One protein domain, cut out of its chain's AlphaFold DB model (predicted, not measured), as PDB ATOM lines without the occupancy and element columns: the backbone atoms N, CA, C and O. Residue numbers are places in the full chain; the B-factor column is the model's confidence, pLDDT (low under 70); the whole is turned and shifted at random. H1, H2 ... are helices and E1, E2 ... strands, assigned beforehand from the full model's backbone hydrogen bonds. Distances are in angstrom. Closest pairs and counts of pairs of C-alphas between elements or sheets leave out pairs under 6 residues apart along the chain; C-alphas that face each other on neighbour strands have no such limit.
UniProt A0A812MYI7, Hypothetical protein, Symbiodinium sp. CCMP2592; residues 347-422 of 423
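What this domain is: This is residues 347 to 422 of the 423 residues of the protein "Hypothetical protein" of Symbiodinium sp. CCMP2592 (UniProt A0A812MYI7). A strongly twisted sheet of three strands has a helical hairpin, H1 and H2, packed over one of its faces, and its other face is bare. The long hairpin of E2 and E3 reaches with its turn, near Lys 368, to one end of the longest axis, while Gln 422 after H2 lies toward the other end. The printed part has 76 residues, with three named strands followed by two named helices, E1 E2 E3 H1 H2. The sheet order is E1, E2, E3, all antiparallel, and the class is mixed, helices and strands. The whole is compact, with a radius of gyration of the C-alphas of 13.1 A, and flat in outline, spanning 45 by 29 by 15 A.

Where its parts are: E1 holds residues 347 to 352 and begins with C-alpha 347 at (-13.057, 25.893, 96.275); it is 16.4 A long from first to last C-alpha. E2, residues 357 to 365, is 24.9 A long. E3, residues 371 to 380, is 25.2 A long and bends by 59 degrees at residue 376. H1, residues 387 to 402, is 22.3 A long and begins with C-alpha 387 at (-31.118, 19.001, 102.488). H2, residues 407 to 420, is 19.9 A long and ends with C-alpha 420 at (-36.211, 19.656, 87.849).

How they stand to each other: E1, E2 and E3 form a meander, each strand the antiparallel neighbour of the one before, with E1 and E3 as edge strands. In the hairpin of E1 and E2, at 140 degrees between directions, N 350 and O 359 are within hydrogen-bond range at 2.9 A. In the hairpin of E2 and E3, at 161 degrees, N 362 and O 374 are within range at 2.8 A. H1 and H2 are on the same face of the sheet, making two layers, helices on one face of a sheet. H1 has a height over the sheet of 8.7 A and runs slantwise to the strands, at 36 degrees to E2 on the local plane. It lies over E2 and only just over E1, with 3 of its C-alphas falling there. The closest C-alphas of H1 and E2 are those of Gly 394 and Met 358, 6.8 A apart. H2 lies over E3 at a height over the sheet of 9.2 A, and only just runs along the strands, at 27 degrees to E3 on the local plane. The closest C-alphas of H2 and E3 are those of Glu 415 and Leu 379, 6.8 A apart. H1 and H2, a helical hairpin, touch at a shallow tilt of 26 degrees, opposite ways; their closest C-alphas, those of Ala 397 and Val 410, are 5.8 A apart. In H1 and H2 every O i to N i+4 pair is within hydrogen-bond range.

The domain as a whole: The two C-alphas farthest apart are those of Lys 368 and Gln 422, at 45.2 A. The printed part has no cut and no long link; E3 to H1 is short, and the other three links are tight. The mean pLDDT of the printed part is 96.3, and no printed residue is under 70.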
ATOM      1  N   LEU A 347     -11.600  25.831  96.287       96.69
ATOM      2  CA  LEU A 347     -13.057  25.893  96.275       96.69
ATOM      3  C   LEU A 347     -13.639  24.987  97.370       96.69
ATOM      4  O   LEU A 347     -13.363  23.783  97.422       96.69
ATOM      5  N   ARG A 348     -14.469  25.567  98.240       97.44
ATOM      6  CA  ARG A 348     -15.177  24.883  99.326       97.44
ATOM      7  C   ARG A 348     -16.672  25.169  99.239       97.44
ATOM      8  O   ARG A 348     -17.072  26.297  98.959       97.44
ATOM      9  N   LYS A 349     -17.494  24.167  99.548       97.00
ATOM     10  CA  LYS A 349     -18.936  24.341  99.746       97.00
ATOM     11  C   LYS A 349     -19.295  24.423 101.230       97.00
ATOM     12  O   LYS A 349     -18.638  23.809 102.072       97.00
ATOM     13  N   GLU A 350     -20.323  25.196 101.545       97.56
ATOM     14  CA  GLU A 350     -20.811  25.440 102.900       97.56
ATOM     15  C   GLU A 350     -22.343  25.455 102.898       97.56
ATOM     16  O   GLU A 350     -22.958  26.315 102.264       97.56
ATOM     17  N   TYR A 351     -22.955  24.516 103.619       97.56
ATOM     18  CA  TYR A 351     -24.404  24.482 103.802       97.56
ATOM     19  C   TYR A 351     -24.836  25.474 104.886       97.56
ATOM     20  O   TYR A 351     -24.253  25.521 105.970       97.56
ATOM     21  N   ARG A 352     -25.885  26.248 104.604       96.44
ATOM     22  CA  ARG A 352     -26.504  27.204 105.524       96.44
ATOM     23  C   ARG A 352     -27.934  26.759 105.816       96.44
ATOM     24  O   ARG A 352     -28.829  26.927 104.991       96.44
ATOM     25  N   ALA A 353     -28.137  26.221 107.018       94.75
ATOM     26  CA  ALA A 353     -29.425  25.676 107.445       94.75
ATOM     27  C   ALA A 353     -30.537  26.736 107.515       94.75
ATOM     28  O   ALA A 353     -31.672  26.447 107.161       94.75
ATOM     29  N   ALA A 354     -30.206  27.970 107.915       93.38
ATOM     30  CA  ALA A 354     -31.186  29.039 108.138       93.38
ATOM     31  C   ALA A 354     -32.032  29.383 106.900       93.38
ATOM     32  O   ALA A 354     -33.152  29.856 107.035       93.38
ATOM     33  N   ASN A 355     -31.490  29.170 105.705       94.81
ATOM     34  CA  ASN A 355     -32.128  29.526 104.443       94.81
ATOM     35  C   ASN A 355     -32.097  28.380 103.420       94.81
ATOM     36  O   ASN A 355     -32.305  28.631 102.238       94.81
ATOM     37  N   ASN A 356     -31.806  27.152 103.867       96.31
ATOM     38  CA  ASN A 356     -31.636  25.967 103.022       96.31
ATOM     39  C   ASN A 356     -30.787  26.244 101.766       96.31
ATOM     40  O   ASN A 356     -31.199  25.984 100.637       96.31
ATOM     41  N   THR A 357     -29.605  26.840 101.950       97.69
ATOM     42  CA  THR A 357     -28.730  27.209 100.825       97.69
ATOM     43  C   THR A 357     -27.356  26.563 100.900       97.69
ATOM     44  O   THR A 357     -26.832  26.296 101.981       97.69
ATOM     45  N   MET A 358     -26.744  26.341  99.739       98.06
ATOM     46  CA  MET A 358     -25.375  25.856  99.596       98.06
ATOM     47  C   MET A 358     -24.519  26.963  98.983       98.06
ATOM     48  O   MET A 358     -24.695  27.328  97.822       98.06
ATOM     49  N   ALA A 359     -23.593  27.519  99.759       97.94
ATOM     50  CA  ALA A 359     -22.682  28.557  99.288       97.94
ATOM     51  C   ALA A 359     -21.364  27.943  98.807       97.94
ATOM     52  O   ALA A 359     -20.734  27.172  99.531       97.94
ATOM     53  N   PHE A 360     -20.907  28.346  97.624       97.75
ATOM     54  CA  PHE A 360     -19.604  27.977  97.081       97.75
ATOM     55  C   PHE A 360     -18.647  29.142  97.276       97.75
ATOM     56  O   PHE A 360     -18.876  30.250  96.788       97.75
ATOM     57  N   ARG A 361     -17.579  28.911  98.037       97.25
ATOM     58  CA  ARG A 361     -16.604  29.932  98.408       97.25
ATOM     59  C   ARG A 361     -15.211  29.511  97.980       97.25
ATOM     60  O   ARG A 361     -14.776  28.397  98.259       97.25
ATOM     61  N   MET A 362     -14.499  30.442  97.370       96.75
ATOM     62  CA  MET A 362     -13.071  30.336  97.157       96.75
ATOM     63  C   MET A 362     -12.350  30.765  98.433       96.75
ATOM     64  O   MET A 362     -12.610  31.854  98.948       96.75
ATOM     65  N   ILE A 363     -11.483  29.905  98.961       96.31
ATOM     66  CA  ILE A 363     -10.740  30.136 100.203       96.31
ATOM     67  C   ILE A 363      -9.250  30.112  99.890       96.31
ATOM     68  O   ILE A 363      -8.758  29.158  99.298       96.31
ATOM     69  N   TRP A 364      -8.522  31.142 100.305       96.75
ATOM     70  CA  TRP A 364      -7.066  31.195 100.178       96.75
ATOM     71  C   TRP A 364      -6.452  31.824 101.425       96.75
ATOM     72  O   TRP A 364      -7.135  32.484 102.209       96.75
ATOM     73  N   ARG A 365      -5.152  31.621 101.629       95.00
ATOM     74  CA  ARG A 365      -4.389  32.333 102.661       95.00
ATOM     75  C   ARG A 365      -3.611  33.458 102.001       95.00
ATOM     76  O   ARG A 365      -2.949  33.235 100.991       95.00
ATOM     77  N   ASN A 366      -3.720  34.661 102.555       92.69
ATOM     78  CA  ASN A 366      -2.912  35.795 102.116       92.69
ATOM     79  C   ASN A 366      -1.486  35.730 102.695       92.69
ATOM     80  O   ASN A 366      -1.181  34.877 103.528       92.69
ATOM     81  N   GLU A 367      -0.633  36.680 102.308       93.12
ATOM     82  CA  GLU A 367       0.761  36.801 102.779       93.12
ATOM     83  C   GLU A 367       0.893  36.880 104.310       93.12
ATOM     84  O   GLU A 367       1.907  36.495 104.881       93.12
ATOM     85  N   LYS A 368      -0.156  37.338 105.005       94.44
ATOM     86  CA  LYS A 368      -0.210  37.433 106.472       94.44
ATOM     87  C   LYS A 368      -0.758  36.163 107.129       94.44
ATOM     88  O   LYS A 368      -1.161  36.209 108.290       94.44
ATOM     89  N   ASN A 369      -0.838  35.056 106.389       91.75
ATOM     90  CA  ASN A 369      -1.422  33.785 106.815       91.75
ATOM     91  C   ASN A 369      -2.885  33.899 107.302       91.75
ATOM     92  O   ASN A 369      -3.366  33.059 108.066       91.75
ATOM     93  N   LYS A 370      -3.608  34.946 106.877       93.75
ATOM     94  CA  LYS A 370      -5.033  35.116 107.179       93.75
ATOM     95  C   LYS A 370      -5.862  34.444 106.094       93.75
ATOM     96  O   LYS A 370      -5.589  34.609 104.906       93.75
ATOM     97  N   GLU A 371      -6.877  33.703 106.522       94.19
ATOM     98  CA  GLU A 371      -7.851  33.078 105.633       94.19
ATOM     99  C   GLU A 371      -8.746  34.156 105.008       94.19
ATOM    100  O   GLU A 371      -9.468  34.872 105.703       94.19
ATOM    101  N   CYS A 372      -8.683  34.273 103.688       94.62
ATOM    102  CA  CYS A 372      -9.546  35.107 102.872       94.62
ATOM    103  C   CYS A 372     -10.596  34.221 102.192       94.62
ATOM    104  O   CYS A 372     -10.310  33.087 101.804       94.62
ATOM    105  N   LYS A 373     -11.824  34.733 102.068       96.12
ATOM    106  CA  LYS A 373     -12.948  34.022 101.447       96.12
ATOM    107  C   LYS A 373     -13.636  34.930 100.443       96.12
ATOM    108  O   LYS A 373     -13.975  36.059 100.786       96.12
ATOM    109  N   ARG A 374     -13.924  34.410  99.254       95.12
ATOM    110  CA  ARG A 374     -14.785  35.049  98.248       95.12
ATOM    111  C   ARG A 374     -15.927  34.104  97.919       95.12
ATOM    112  O   ARG A 374     -15.685  32.937  97.631       95.12
ATOM    113  N   GLN A 375     -17.167  34.572  98.013       96.44
ATOM    114  CA  GLN A 375     -18.311  33.788  97.548       96.44
ATOM    115  C   GLN A 375     -18.326  33.819  96.016       96.44
ATOM    116  O   GLN A 375     -18.211  34.891  95.433       96.44
ATOM    117  N   MET A 376     -18.409  32.647  95.391       96.06
ATOM    118  CA  MET A 376     -18.410  32.503  93.934       96.06
ATOM    119  C   MET A 376     -19.836  32.436  93.394       96.06
ATOM    120  O   MET A 376     -20.177  33.136  92.449       96.06
ATOM    121  N   PHE A 377     -20.666  31.596  94.014       97.00
ATOM    122  CA  PHE A 377     -22.097  31.488  93.746       97.00
ATOM    123  C   PHE A 377     -22.792  30.790  94.924       97.00
ATOM    124  O   PHE A 377     -22.142  30.316  95.866       97.00
ATOM    125  N   GLN A 378     -24.120  30.751  94.892       97.62
ATOM    126  CA  GLN A 378     -24.952  30.120  95.908       97.62
ATOM    127  C   GLN A 378     -26.101  29.389  95.226       97.62
ATOM    128  O   GLN A 378     -26.711  29.929  94.312       97.62
ATOM    129  N   LEU A 379     -26.390  28.178  95.693       97.75
ATOM    130  CA  LEU A 379     -27.567  27.413  95.300       97.75
ATOM    131  C   LEU A 379     -28.611  27.532  96.404       97.75
ATOM    132  O   LEU A 379     -28.288  27.364  97.586       97.75
ATOM    133  N   LYS A 380     -29.854  27.823  96.031       97.06
ATOM    134  CA  LYS A 380     -30.982  27.909  96.958       97.06
ATOM    135  C   LYS A 380     -31.844  26.666  96.781       97.06
ATOM    136  O   LYS A 380     -32.347  26.430  95.689       97.06
ATOM    137  N   GLY A 381     -31.990  25.869  97.839       95.38
ATOM    138  CA  GLY A 381     -32.992  24.812  97.862       95.38
ATOM    139  C   GLY A 381     -34.373  25.447  97.986       95.38
ATOM    140  O   GLY A 381     -34.578  26.302  98.852       95.38
ATOM    141  N   GLY A 382     -35.306  25.064  97.115       92.88
ATOM    142  CA  GLY A 382     -36.709  25.444  97.279       92.88
ATOM    143  C   GLY A 382     -37.337  24.756  98.492       92.88
ATOM    144  O   GLY A 382     -36.699  23.935  99.151       92.88
ATOM    145  N   SER A 383     -38.603  25.062  98.774       92.12
ATOM    146  CA  SER A 383     -39.370  24.400  99.843       92.12
ATOM    147  C   SER A 383     -39.483  22.885  99.638       92.12
ATOM    148  O   SER A 383     -39.469  22.142 100.614       92.12
ATOM    149  N   ALA A 384     -39.540  22.433  98.382       94.06
ATOM    150  CA  ALA A 384     -39.587  21.018  98.013       94.06
ATOM    151  C   ALA A 384     -38.206  20.330  97.996       94.06
ATOM    152  O   ALA A 384     -38.130  19.105  97.971       94.06
ATOM    153  N   THR A 385     -37.105  21.092  98.009       96.50
ATOM    154  CA  THR A 385     -35.752  20.534  97.917       96.50
ATOM    155  C   THR A 385     -35.252  20.112  99.295       96.50
ATOM    156  O   THR A 385     -35.012  20.954 100.170       96.50
ATOM    157  N   THR A 386     -35.010  18.816  99.483       96.88
ATOM    158  CA  THR A 386     -34.452  18.310 100.741       96.88
ATOM    159  C   THR A 386     -32.994  18.733 100.919       96.88
ATOM    160  O   THR A 386     -32.271  19.050  99.966       96.88
ATOM    161  N   LYS A 387     -32.523  18.724 102.169       97.00
ATOM    162  CA  LYS A 387     -31.118  19.001 102.488       97.00
ATOM    163  C   LYS A 387     -30.194  18.027 101.753       97.00
ATOM    164  O   LYS A 387     -29.147  18.431 101.253       97.00
ATOM    165  N   GLU A 388     -30.580  16.760 101.677       97.56
ATOM    166  CA  GLU A 388     -29.821  15.677 101.057       97.56
ATOM    167  C   GLU A 388     -29.675  15.903  99.549       97.56
ATOM    168  O   GLU A 388     -28.563  15.815  99.028       97.56
ATOM    169  N   GLN A 389     -30.758  16.292  98.868       97.44
ATOM    170  CA  GLN A 389     -30.736  16.657  97.448       97.44
ATOM    171  C   GLN A 389     -29.811  17.850  97.195       97.44
ATOM    172  O   GLN A 389     -28.937  17.790  96.329       97.44
ATOM    173  N   LEU A 390     -29.921  18.910  98.003       97.75
ATOM    174  CA  LEU A 390     -29.053  20.081  97.874       97.75
ATOM    175  C   LEU A 390     -27.574  19.739  98.134       97.75
ATOM    176  O   LEU A 390     -26.677  20.285  97.487       97.75
ATOM    177  N   HIS A 391     -27.299  18.821  99.065       97.94
ATOM    178  CA  HIS A 391     -25.953  18.309  99.318       97.94
ATOM    179  C   HIS A 391     -25.406  17.482  98.150       97.94
ATOM    180  O   HIS A 391     -24.236  17.679  97.808       97.94
ATOM    181  N   ALA A 392     -26.227  16.616  97.549       98.19
ATOM    182  CA  ALA A 392     -25.864  15.784  96.406       98.19
ATOM    183  C   ALA A 392     -25.548  16.642  95.173       98.19
ATOM    184  O   ALA A 392     -24.428  16.587  94.662       98.19
ATOM    185  N   THR A 393     -26.461  17.540  94.786       98.19
ATOM    186  CA  THR A 393     -26.218  18.512  93.706       98.19
ATOM    187  C   THR A 393     -25.001  19.381  94.019       98.19
ATOM    188  O   THR A 393     -24.197  19.693  93.143       98.19
ATOM    189  N   GLY A 394     -24.808  19.734  95.294       97.81
ATOM    190  CA  GLY A 394     -23.663  20.515  95.733       97.81
ATOM    191  C   GLY A 394     -22.310  19.790  95.647       97.81
ATOM    192  O   GLY A 394     -21.302  20.436  95.370       97.81
ATOM    193  N   GLU A 395     -22.244  18.476  95.912       98.19
ATOM    194  CA  GLU A 395     -21.022  17.672  95.680       98.19
ATOM    195  C   GLU A 395     -20.692  17.615  94.191       98.19
ATOM    196  O   GLU A 395     -19.550  17.832  93.794       98.19
ATOM    197  N   GLU A 396     -21.703  17.381  93.365       98.25
ATOM    198  CA  GLU A 396     -21.514  17.232  91.930       98.25
ATOM    199  C   GLU A 396     -21.097  18.558  91.272       98.25
ATOM    200  O   GLU A 396     -20.154  18.592  90.479       98.25
ATOM    201  N   ALA A 397     -21.679  19.683  91.697       97.94
ATOM    202  CA  ALA A 397     -21.224  21.014  91.296       97.94
ATOM    203  C   ALA A 397     -19.755  21.266  91.694       97.94
ATOM    204  O   ALA A 397     -18.975  21.816  90.915       97.94
ATOM    205  N   LEU A 398     -19.342  20.834  92.893       97.50
ATOM    206  CA  LEU A 398     -17.949  20.947  93.332       97.50
ATOM    207  C   LEU A 398     -17.013  20.077  92.478       97.50
ATOM    208  O   LEU A 398     -15.908  20.515  92.154       97.50
ATOM    209  N   ARG A 399     -17.451  18.868  92.106       98.06
ATOM    210  CA  ARG A 399     -16.717  17.946  91.229       98.06
ATOM    211  C   ARG A 399     -16.493  18.560  89.847       98.06
ATOM    212  O   ARG A 399     -15.348  18.618  89.404       98.06
ATOM    213  N   LYS A 400     -17.548  19.085  89.219       97.88
ATOM    214  CA  LYS A 400     -17.490  19.772  87.917       97.88
ATOM    215  C   LYS A 400     -16.574  20.995  87.937       97.88
ATOM    216  O   LYS A 400     -15.682  21.128  87.103       97.88
ATOM    217  N   ALA A 401     -16.700  21.840  88.961       96.25
ATOM    218  CA  ALA A 401     -15.832  23.007  89.116       96.25
ATOM    219  C   ALA A 401     -14.347  22.625  89.276       96.25
ATOM    220  O   ALA A 401     -13.471  23.303  88.746       96.25
ATOM    221  N   ARG A 402     -14.042  21.521  89.975       93.88
ATOM    222  CA  ARG A 402     -12.668  20.998  90.105       93.88
ATOM    223  C   ARG A 402     -12.130  20.378  88.818       93.88
ATOM    224  O   ARG A 402     -10.918  20.365  88.637       93.88
ATOM    225  N   ALA A 403     -13.005  19.900  87.936       96.38
ATOM    226  CA  ALA A 403     -12.633  19.435  86.603       96.38
ATOM    227  C   ALA A 403     -12.290  20.588  85.636       96.38
ATOM    228  O   ALA A 403     -11.865  20.332  84.515       96.38
ATOM    229  N   GLY A 404     -12.441  21.847  86.067       94.38
ATOM    230  CA  GLY A 404     -12.136  23.029  85.264       94.38
ATOM    231  C   GLY A 404     -13.327  23.579  84.479       94.38
ATOM    232  O   GLY A 404     -13.142  24.478  83.662       94.38
ATOM    233  N   GLU A 405     -14.545  23.082  84.724       96.50
ATOM    234  CA  GLU A 405     -15.745  23.651  84.107       96.50
ATOM    235  C   GLU A 405     -15.963  25.109  84.574       96.50
ATOM    236  O   GLU A 405     -15.809  25.410  85.767       96.50
ATOM    237  N   PRO A 406     -16.348  26.035  83.672       95.56
ATOM    238  CA  PRO A 406     -16.642  27.415  84.037       95.56
ATOM    239  C   PRO A 406     -17.712  27.504  85.131       95.56
ATOM    240  O   PRO A 406     -18.801  26.951  84.997       95.56
ATOM    241  N   LEU A 407     -17.447  28.274  86.192       95.19
ATOM    242  CA  LEU A 407     -18.354  28.374  87.348       95.19
ATOM    243  C   LEU A 407     -19.767  28.848  86.978       95.19
ATOM    244  O   LEU A 407     -20.724  28.465  87.643       95.19
ATOM    245  N   ALA A 408     -19.905  29.647  85.916       95.19
ATOM    246  CA  ALA A 408     -21.205  30.048  85.384       95.19
ATOM    247  C   ALA A 408     -22.000  28.845  84.846       95.19
ATOM    248  O   ALA A 408     -23.169  28.697  85.180       95.19
ATOM    249  N   GLN A 409     -21.355  27.946  84.094       96.94
ATOM    250  CA  GLN A 409     -21.988  26.730  83.572       96.94
ATOM    251  C   GLN A 409     -22.326  25.751  84.697       96.94
ATOM    252  O   GLN A 409     -23.430  25.216  84.736       96.94
ATOM    253  N   VAL A 410     -21.410  25.575  85.657       97.75
ATOM    254  CA  VAL A 410     -21.647  24.742  86.847       97.75
ATOM    255  C   VAL A 410     -22.841  25.258  87.650       97.75
ATOM    256  O   VAL A 410     -23.669  24.464  88.095       97.75
ATOM    257  N   ARG A 411     -22.950  26.583  87.820       97.69
ATOM    258  CA  ARG A 411     -24.083  27.225  88.491       97.69
ATOM    259  C   ARG A 411     -25.389  26.961  87.742       97.69
ATOM    260  O   ARG A 411     -26.313  26.451  88.363       97.69
ATOM    261  N   SER A 412     -25.450  27.268  86.445       97.56
ATOM    262  CA  SER A 412     -26.662  27.080  85.637       97.56
ATOM    263  C   SER A 412     -27.120  25.622  85.621       97.56
ATOM    264  O   SER A 412     -28.292  25.353  85.856       97.56
ATOM    265  N   TRP A 413     -26.191  24.674  85.453       98.31
ATOM    266  CA  TRP A 413     -26.489  23.244  85.541       98.31
ATOM    267  C   TRP A 413     -27.073  22.867  86.909       98.31
ATOM    268  O   TRP A 413     -28.067  22.151  86.988       98.31
ATOM    269  N   ALA A 414     -26.481  23.350  88.003       98.06
ATOM    270  CA  ALA A 414     -26.951  23.021  89.343       98.06
ATOM    271  C   ALA A 414     -28.333  23.630  89.645       98.06
ATOM    272  O   ALA A 414     -29.154  22.984  90.292       98.06
ATOM    273  N   GLU A 415     -28.602  24.849  89.171       97.62
ATOM    274  CA  GLU A 415     -29.916  25.498  89.266       97.62
ATOM    275  C   GLU A 415     -30.982  24.732  88.458       97.62
ATOM    276  O   GLU A 415     -32.090  24.522  88.956       97.62
ATOM    277  N   GLU A 416     -30.639  24.233  87.266       97.81
ATOM    278  CA  GLU A 416     -31.517  23.396  86.438       97.81
ATOM    279  C   GLU A 416     -31.831  22.057  87.121       97.81
ATOM    280  O   GLU A 416     -32.997  21.670  87.218       97.81
ATOM    281  N   GLN A 417     -30.821  21.384  87.689       98.06
ATOM    282  CA  GLN A 417     -31.025  20.134  88.430       98.06
ATOM    283  C   GLN A 417     -31.966  20.332  89.620       98.06
ATOM    284  O   GLN A 417     -32.894  19.548  89.804       98.06
ATOM    285  N   LEU A 418     -31.772  21.396  90.406       96.75
ATOM    286  CA  LEU A 418     -32.647  21.698  91.541       96.75
ATOM    287  C   LEU A 418     -34.067  22.071  91.110       96.75
ATOM    288  O   LEU A 418     -35.011  21.705  91.807       96.75
ATOM    289  N   SER A 419     -34.224  22.758  89.976       96.12
ATOM    290  CA  SER A 419     -35.541  23.110  89.433       96.12
ATOM    291  C   SER A 419     -36.291  21.870  88.945       96.12
ATOM    292  O   SER A 419     -37.480  21.744  89.202       96.12
ATOM    293  N   SER A 420     -35.597  20.907  88.327       96.06
ATOM    294  CA  SER A 420     -36.211  19.656  87.849       96.06
ATOM    295  C   SER A 420     -36.712  18.730  88.970       96.06
ATOM    296  O   SER A 420     -37.527  17.847  88.730       96.06
ATOM    297  N   MET A 421     -36.225  18.927  90.201       93.69
ATOM    298  CA  MET A 421     -36.672  18.199  91.395       93.69
ATOM    299  C   MET A 421     -37.913  18.817  92.051       93.69
ATOM    300  O   MET A 421     -38.419  18.251  93.020       93.69
ATOM    301  N   GLN A 422     -38.369  19.985  91.588       89.75
ATOM    302  CA  GLN A 422     -39.605  20.588  92.075       89.75
ATOM    303  C   GLN A 422     -40.781  19.984  91.292       89.75
ATOM    304  O   GLN A 422     -40.747  20.036  90.062       89.75
TER     305      GLN A 422